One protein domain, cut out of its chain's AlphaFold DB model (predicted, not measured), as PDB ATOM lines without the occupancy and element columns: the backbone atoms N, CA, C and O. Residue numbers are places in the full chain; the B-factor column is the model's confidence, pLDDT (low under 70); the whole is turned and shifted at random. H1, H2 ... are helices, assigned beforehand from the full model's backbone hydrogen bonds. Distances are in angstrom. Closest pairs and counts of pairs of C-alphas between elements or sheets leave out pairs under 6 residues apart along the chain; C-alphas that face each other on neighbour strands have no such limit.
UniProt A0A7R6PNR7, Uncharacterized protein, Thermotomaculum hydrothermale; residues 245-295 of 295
ATOM      1  N   PHE A 245      22.356  36.760  23.690       93.19
ATOM      2  CA  PHE A 245      23.298  36.377  24.736       93.19
ATOM      3  C   PHE A 245      23.325  34.858  24.882       93.19
ATOM      4  O   PHE A 245      22.294  34.226  25.106       93.19
ATOM      5  N   GLU A 246      24.516  34.278  24.765       94.62
ATOM      6  CA  GLU A 246      24.744  32.865  25.065       94.62
ATOM      7  C   GLU A 246      24.501  32.599  26.561       94.62
ATOM      8  O   GLU A 246      24.632  33.500  27.394       94.62
ATOM      9  N   LYS A 247      24.107  31.367  26.908       92.00
ATOM     10  CA  LYS A 247      23.617  30.994  28.243       92.00
ATOM     11  C   LYS A 247      24.576  31.395  29.371       92.00
ATOM     12  O   LYS A 247      24.114  31.907  30.391       92.00
ATOM     13  N   THR A 248      25.888  31.215  29.190       90.44
ATOM     14  CA  THR A 248      26.882  31.557  30.225       90.44
ATOM     15  C   THR A 248      26.960  33.062  30.482       90.44
ATOM     16  O   THR A 248      27.141  33.486  31.623       90.44
ATOM     17  N   VAL A 249      26.734  33.880  29.449       93.00
ATOM     18  CA  VAL A 249      26.710  35.346  29.547       93.00
ATOM     19  C   VAL A 249      25.361  35.843  30.068       93.00
ATOM     20  O   VAL A 249      25.310  36.765  30.882       93.00
ATOM     21  N   ALA A 250      24.260  35.208  29.653       94.12
ATOM     22  CA  ALA A 250      22.903  35.588  30.037       94.12
ATOM     23  C   ALA A 250      22.684  35.564  31.563       94.12
ATOM     24  O   ALA A 250      21.982  36.421  32.102       94.12
ATOM     25  N   ARG A 251      23.350  34.644  32.282       92.62
ATOM     26  CA  ARG A 251      23.360  34.595  33.758       92.62
ATOM     27  C   ARG A 251      23.779  35.928  34.394       92.62
ATOM     28  O   ARG A 251      23.271  36.278  35.460       92.62
ATOM     29  N   GLY A 252      24.666  36.685  33.744       93.00
ATOM     30  CA  GLY A 252      25.146  37.981  34.224       93.00
ATOM     31  C   GLY A 252      24.022  39.000  34.430       93.00
ATOM     32  O   GLY A 252      24.011  39.683  35.450       93.00
ATOM     33  N   PHE A 253      23.019  39.035  33.545       90.75
ATOM     34  CA  PHE A 253      21.869  39.938  33.687       90.75
ATOM     35  C   PHE A 253      21.092  39.682  34.973       90.75
ATOM     36  O   PHE A 253      20.757  40.617  35.700       90.75
ATOM     37  N   PHE A 254      20.837  38.411  35.280       91.44
ATOM     38  CA  PHE A 254      20.112  38.031  36.487       91.44
ATOM     39  C   PHE A 254      20.943  38.257  37.751       91.44
ATOM     40  O   PHE A 254      20.386  38.612  38.786       91.44
ATOM     41  N   SER A 255      22.271  38.135  37.665       92.62
ATOM     42  CA  SER A 255      23.169  38.525  38.757       92.62
ATOM     43  C   SER A 255      23.104  40.032  39.033       92.62
ATOM     44  O   SER A 255      22.937  40.436  40.184       92.62
ATOM     45  N   SER A 256      23.142  40.869  37.990       93.06
ATOM     46  CA  SER A 256      22.973  42.320  38.129       93.06
ATOM     47  C   SER A 256      21.595  42.686  38.683       93.06
ATOM     48  O   SER A 256      21.503  43.539  39.564       93.06
ATOM     49  N   LEU A 257      20.535  42.010  38.223       92.94
ATOM     50  CA  LEU A 257      19.178  42.194  38.738       92.94
ATOM     51  C   LEU A 257      19.093  41.845  40.230       92.94
ATOM     52  O   LEU A 257      18.595  42.643  41.020       92.94
ATOM     53  N   ALA A 258      19.617  40.683  40.631       93.44
ATOM     54  CA  ALA A 258      19.636  40.256  42.026       93.44
ATOM     55  C   ALA A 258      20.412  41.242  42.914       93.44
ATOM     56  O   ALA A 258      19.937  41.595  43.989       93.44
ATOM     57  N   SER A 259      21.562  41.737  42.442       94.81
ATOM     58  CA  SER A 259      22.352  42.759  43.140       94.81
ATOM     59  C   SER A 259      21.570  44.067  43.321       94.81
ATOM     60  O   SER A 259      21.511  44.619  44.424       94.81
ATOM     61  N   ALA A 260      20.897  44.538  42.269       95.12
ATOM     62  CA  ALA A 260      20.072  45.745  42.311       95.12
ATOM     63  C   ALA A 260      18.869  45.619  43.267       95.12
ATOM     64  O   ALA A 260      18.393  46.625  43.790       95.12
ATOM     65  N   LEU A 261      18.394  44.400  43.533       94.75
ATOM     66  CA  LEU A 261      17.290  44.118  44.456       94.75
ATOM     67  C   LEU A 261      17.741  43.857  45.905       94.75
ATOM     68  O   LEU A 261      16.908  43.565  46.762       94.75
ATOM     69  N   THR A 262      19.039  43.950  46.212       95.44
ATOM     70  CA  THR A 262      19.511  43.772  47.593       95.44
ATOM     71  C   THR A 262      19.039  44.919  48.489       95.44
ATOM     72  O   THR A 262      19.106  46.092  48.118       95.44
ATOM     73  N   GLY A 263      18.594  44.590  49.706       94.25
ATOM     74  CA  GLY A 263      18.078  45.585  50.654       94.25
ATOM     75  C   GLY A 263      19.082  46.697  50.983       94.25
ATOM     76  O   GLY A 263      18.687  47.843  51.158       94.25
ATOM     77  N   SER A 264      20.380  46.384  50.988       94.25
ATOM     78  CA  SER A 264      21.455  47.353  51.210       94.25
ATOM     79  C   SER A 264      21.543  48.401  50.094       94.25
ATOM     80  O   SER A 264      21.621  49.592  50.391       94.25
ATOM     81  N   ASN A 265      21.472  47.981  48.827       96.00
ATOM     82  CA  ASN A 265      21.492  48.891  47.679       96.00
ATOM     83  C   ASN A 265      20.208  49.723  47.596       96.00
ATOM     84  O   ASN A 265      20.265  50.913  47.292       96.00
ATOM     85  N   LEU A 266      19.055  49.119  47.897       96.25
ATOM     86  CA  LEU A 266      17.767  49.818  47.905       96.25
ATOM     87  C   LEU A 266      17.713  50.890  49.002       96.25
ATOM     88  O   LEU A 266      17.376  52.037  48.722       96.25
ATOM     89  N   TYR A 267      18.106  50.548  50.234       94.31
ATOM     90  CA  TYR A 267      18.123  51.490  51.357       94.31
ATOM     91  C   TYR A 267      19.071  52.673  51.116       94.31
ATOM     92  O   TYR A 267      18.715  53.818  51.393       94.31
ATOM     93  N   ARG A 268      20.258  52.421  50.543       95.31
ATOM     94  CA  ARG A 268      21.232  53.475  50.212       95.31
ATOM     95  C   ARG A 268      20.911  54.247  48.929       95.31
ATOM     96  O   ARG A 268      21.653  55.163  48.589       95.31
ATOM     97  N   LYS A 269      19.823  53.910  48.226       95.44
ATOM     98  CA  LYS A 269      19.467  54.473  46.909       95.44
ATOM     99  C   LYS A 269      20.576  54.303  45.859       95.44
ATOM    100  O   LYS A 269      20.740  55.127  44.968       95.44
ATOM    101  N   GLU A 270      21.312  53.200  45.947       96.69
ATOM    102  CA  GLU A 270      22.385  52.806  45.019       96.69
ATOM    103  C   GLU A 270      21.879  51.856  43.920       96.69
ATOM    104  O   GLU A 270      22.657  51.264  43.174       96.69
ATOM    105  N   SER A 271      20.561  51.685  43.813       97.00
ATOM    106  CA  SER A 271      19.921  50.814  42.834       97.00
ATOM    107  C   SER A 271      19.036  51.597  41.874       97.00
ATOM    108  O   SER A 271      18.206  52.406  42.291       97.00
ATOM    109  N   PHE A 272      19.120  51.260  40.585       94.88
ATOM    110  CA  PHE A 272      18.186  51.744  39.562       94.88
ATOM    111  C   PHE A 272      16.757  51.190  39.735       94.88
ATOM    112  O   PHE A 272      15.838  51.633  39.048       94.88
ATOM    113  N   LEU A 273      16.564  50.228  40.646       96.06
ATOM    114  CA  LEU A 273      15.270  49.632  41.000       96.06
ATOM    115  C   LEU A 273      14.679  50.187  42.299       96.06
ATOM    116  O   LEU A 273      13.650  49.693  42.766       96.06
ATOM    117  N   THR A 274      15.296  51.217  42.879       96.94
ATOM    118  CA  THR A 274      14.706  51.952  44.003       96.94
ATOM    119  C   THR A 274      13.319  52.470  43.599       96.94
ATOM    120  O   THR A 274      13.133  52.954  42.482       96.94
ATOM    121  N   ASP A 275      12.331  52.308  44.482       94.38
ATOM    122  CA  ASP A 275      10.927  52.698  44.268       94.38
ATOM    123  C   ASP A 275      10.219  51.998  43.086       94.38
ATOM    124  O   ASP A 275       9.211  52.484  42.572       94.38
ATOM    125  N   LYS A 276      10.714  50.830  42.642       95.75
ATOM    126  CA  LYS A 276      10.097  50.018  41.570       95.75
ATOM    127  C   LYS A 276       9.319  48.800  42.064       95.75
ATOM    128  O   LYS A 276       8.928  47.959  41.254       95.75
ATOM    129  N   LEU A 277       9.064  48.689  43.370       95.12
ATOM    130  CA  LEU A 277       8.242  47.605  43.907       95.12
ATOM    131  C   LEU A 277       6.855  47.621  43.238       95.12
ATOM    132  O   LEU A 277       6.244  48.678  43.095       95.12
ATOM    133  N   ASN A 278       6.380  46.453  42.798       95.12
ATOM    134  CA  ASN A 278       5.125  46.270  42.054       95.12
ATOM    135  C   ASN A 278       5.043  46.986  40.688       95.12
ATOM    136  O   ASN A 278       3.972  47.039  40.088       95.12
ATOM    137  N   SER A 279       6.154  47.516  40.163       95.75
ATOM    138  CA  SER A 279       6.214  48.086  38.811       95.75
ATOM    139  C   SER A 279       6.662  47.046  37.785       95.75
ATOM    140  O   SER A 279       7.514  46.202  38.063       95.75
ATOM    141  N   LYS A 280       6.150  47.141  36.553       95.69
ATOM    142  CA  LYS A 280       6.637  46.335  35.428       95.69
ATOM    143  C   LYS A 280       8.007  46.846  34.974       95.69
ATOM    144  O   LYS A 280       8.113  47.959  34.464       95.69
ATOM    145  N   ILE A 281       9.042  46.026  35.154       94.19
ATOM    146  CA  ILE A 281      10.434  46.347  34.778       94.19
ATOM    147  C   ILE A 281      10.982  45.469  33.643       94.19
ATOM    148  O   ILE A 281      12.101  45.680  33.187       94.19
ATOM    149  N   ALA A 282      10.209  44.476  33.201       93.62
ATOM    150  CA  ALA A 282      10.583  43.530  32.157       93.62
ATOM    151  C   ALA A 282       9.358  43.115  31.320       93.62
ATOM    152  O   ALA A 282       8.233  43.562  31.556       93.62
ATOM    153  N   VAL A 283       9.599  42.277  30.314       95.56
ATOM    154  CA  VAL A 283       8.577  41.670  29.448       95.56
ATOM    155  C   VAL A 283       7.664  40.711  30.222       95.56
ATOM    156  O   VAL A 283       8.113  40.059  31.160       95.56
ATOM    157  N   ASP A 284       6.397  40.589  29.810       96.25
ATOM    158  CA  ASP A 284       5.365  39.848  30.565       96.25
ATOM    159  C   ASP A 284       5.642  38.348  30.710       96.25
ATOM    160  O   ASP A 284       5.221  37.728  31.680       96.25
ATOM    161  N   PHE A 285       6.354  37.752  29.754       95.75
ATOM    162  CA  PHE A 285       6.660  36.321  29.778       95.75
ATOM    163  C   PHE A 285       7.854  35.968  30.680       95.75
ATOM    164  O   PHE A 285       8.143  34.787  30.868       95.75
ATOM    165  N   LEU A 286       8.580  36.957  31.216       94.69
ATOM    166  CA  LEU A 286       9.734  36.703  32.073       94.69
ATOM    167  C   LEU A 286       9.293  36.572  33.531       94.69
ATOM    168  O   LEU A 286       8.904  37.550  34.164       94.69
ATOM    169  N   THR A 287       9.445  35.371  34.085       93.81
ATOM    170  CA  THR A 287       9.278  35.115  35.519       93.81
ATOM    171  C   THR A 287      10.598  34.631  36.107       93.81
ATOM    172  O   THR A 287      11.203  33.694  35.592       93.81
ATOM    173  N   VAL A 288      11.039  35.264  37.196       91.88
ATOM    174  CA  VAL A 288      12.226  34.858  37.958       91.88
ATOM    175  C   VAL A 288      11.770  34.404  39.336       91.88
ATOM    176  O   VAL A 288      11.163  35.177  40.074       91.88
ATOM    177  N   VAL A 289      12.062  33.152  39.683       91.75
ATOM    178  CA  VAL A 289      11.693  32.554  40.971       91.75
ATOM    179  C   VAL A 289      12.939  32.199  41.769       91.75
ATOM    180  O   VAL A 289      13.940  31.745  41.216       91.75
ATOM    181  N   LYS A 290      12.880  32.392  43.088       87.81
ATOM    182  CA  LYS A 290      13.892  31.883  44.014       87.81
ATOM    183  C   LYS A 290      13.449  30.504  44.503       87.81
ATOM    184  O   LYS A 290      12.521  30.415  45.302       87.81
ATOM    185  N   ALA A 291      14.121  29.451  44.048       85.50
ATOM    186  CA  ALA A 291      13.902  28.090  44.530       85.50
ATOM    187  C   ALA A 291      14.951  27.746  45.600       85.50
ATOM    188  O   ALA A 291      16.114  27.526  45.287       85.50
ATOM    189  N   CYS A 292      14.561  27.752  46.877       80.44
ATOM    190  CA  CYS A 292      15.488  27.496  47.991       80.44
ATOM    191  C   CYS A 292      15.750  26.001  48.256       80.44
ATOM    192  O   CYS A 292      16.685  25.684  48.982       80.44
ATOM    193  N   PHE A 293      14.917  25.104  47.716       77.62
ATOM    194  CA  PHE A 293      14.898  23.672  48.054       77.62
ATOM    195  C   PHE A 293      14.915  22.756  46.815       77.62
ATOM    196  O   PHE A 293      14.446  21.626  46.886       77.62
ATOM    197  N   GLN A 294      15.399  23.246  45.671       62.38
ATOM    198  CA  GLN A 294      15.509  22.468  44.431       62.38
ATOM    199  C   GLN A 294      16.956  22.529  43.932       62.38
ATOM    200  O   GLN A 294      17.483  23.630  43.765       62.38
ATOM    201  N   PHE A 295      17.561  21.361  43.715       54.56
ATOM    202  CA  PHE A 295      18.814  21.151  42.986       54.56
ATOM    203  C   PHE A 295      18.583  20.043  41.964       54.56
ATOM    204  O   PHE A 295      17.818  19.109  42.303       54.56
TER     205      PHE A 295
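Overview. This is residues 245 to 295 of the 295 residues of an uncharacterized protein of Thermotomaculum hydrothermale (UniProt A0A7R6PNR7). There is little regular structure here: one helix, H1, with a short second helix, H2, beyond its end, and then a long unnamed stretch, residues 268 to 295, that folds back toward H1's beginning as an open loop and tail. Residues 246 to 252, 282 to 287 and 289 to 295 stick out from the rest. The printed part has 51 residues with two named helices, H1 then H2, and no named strand; the class is all helix, with 19 residues in named elements. It is loose, with a radius of gyration of the C-alphas of 12.6 A, spanning 31 by 25 by 21 A.

Along the chain. H1, residues 247 to 260, runs 20.7 A from C-alpha 247 at (23.617, 30.994, 28.243) to C-alpha 260 at (20.072, 45.745, 42.311). H2, residues 263 to 267, ends with C-alpha 267 at (18.123, 51.490, 51.357).

Arrangement. H1 and H2 are close but not clearly touching; their closest C-alphas, those of Ala 260 and Leu 266, are 7.3 A apart. Every O i to N i+4 pair is within hydrogen-bond range in H2, and 7 of 10 in H1.

Size, cuts and confidence. The C-alphas farthest apart, those of Lys 269 and Phe 295, are 33.6 A apart. The printed part has no cut, and the link from H1 to H2 is tight. Residues 294 to 295 are under 70 in pLDDT.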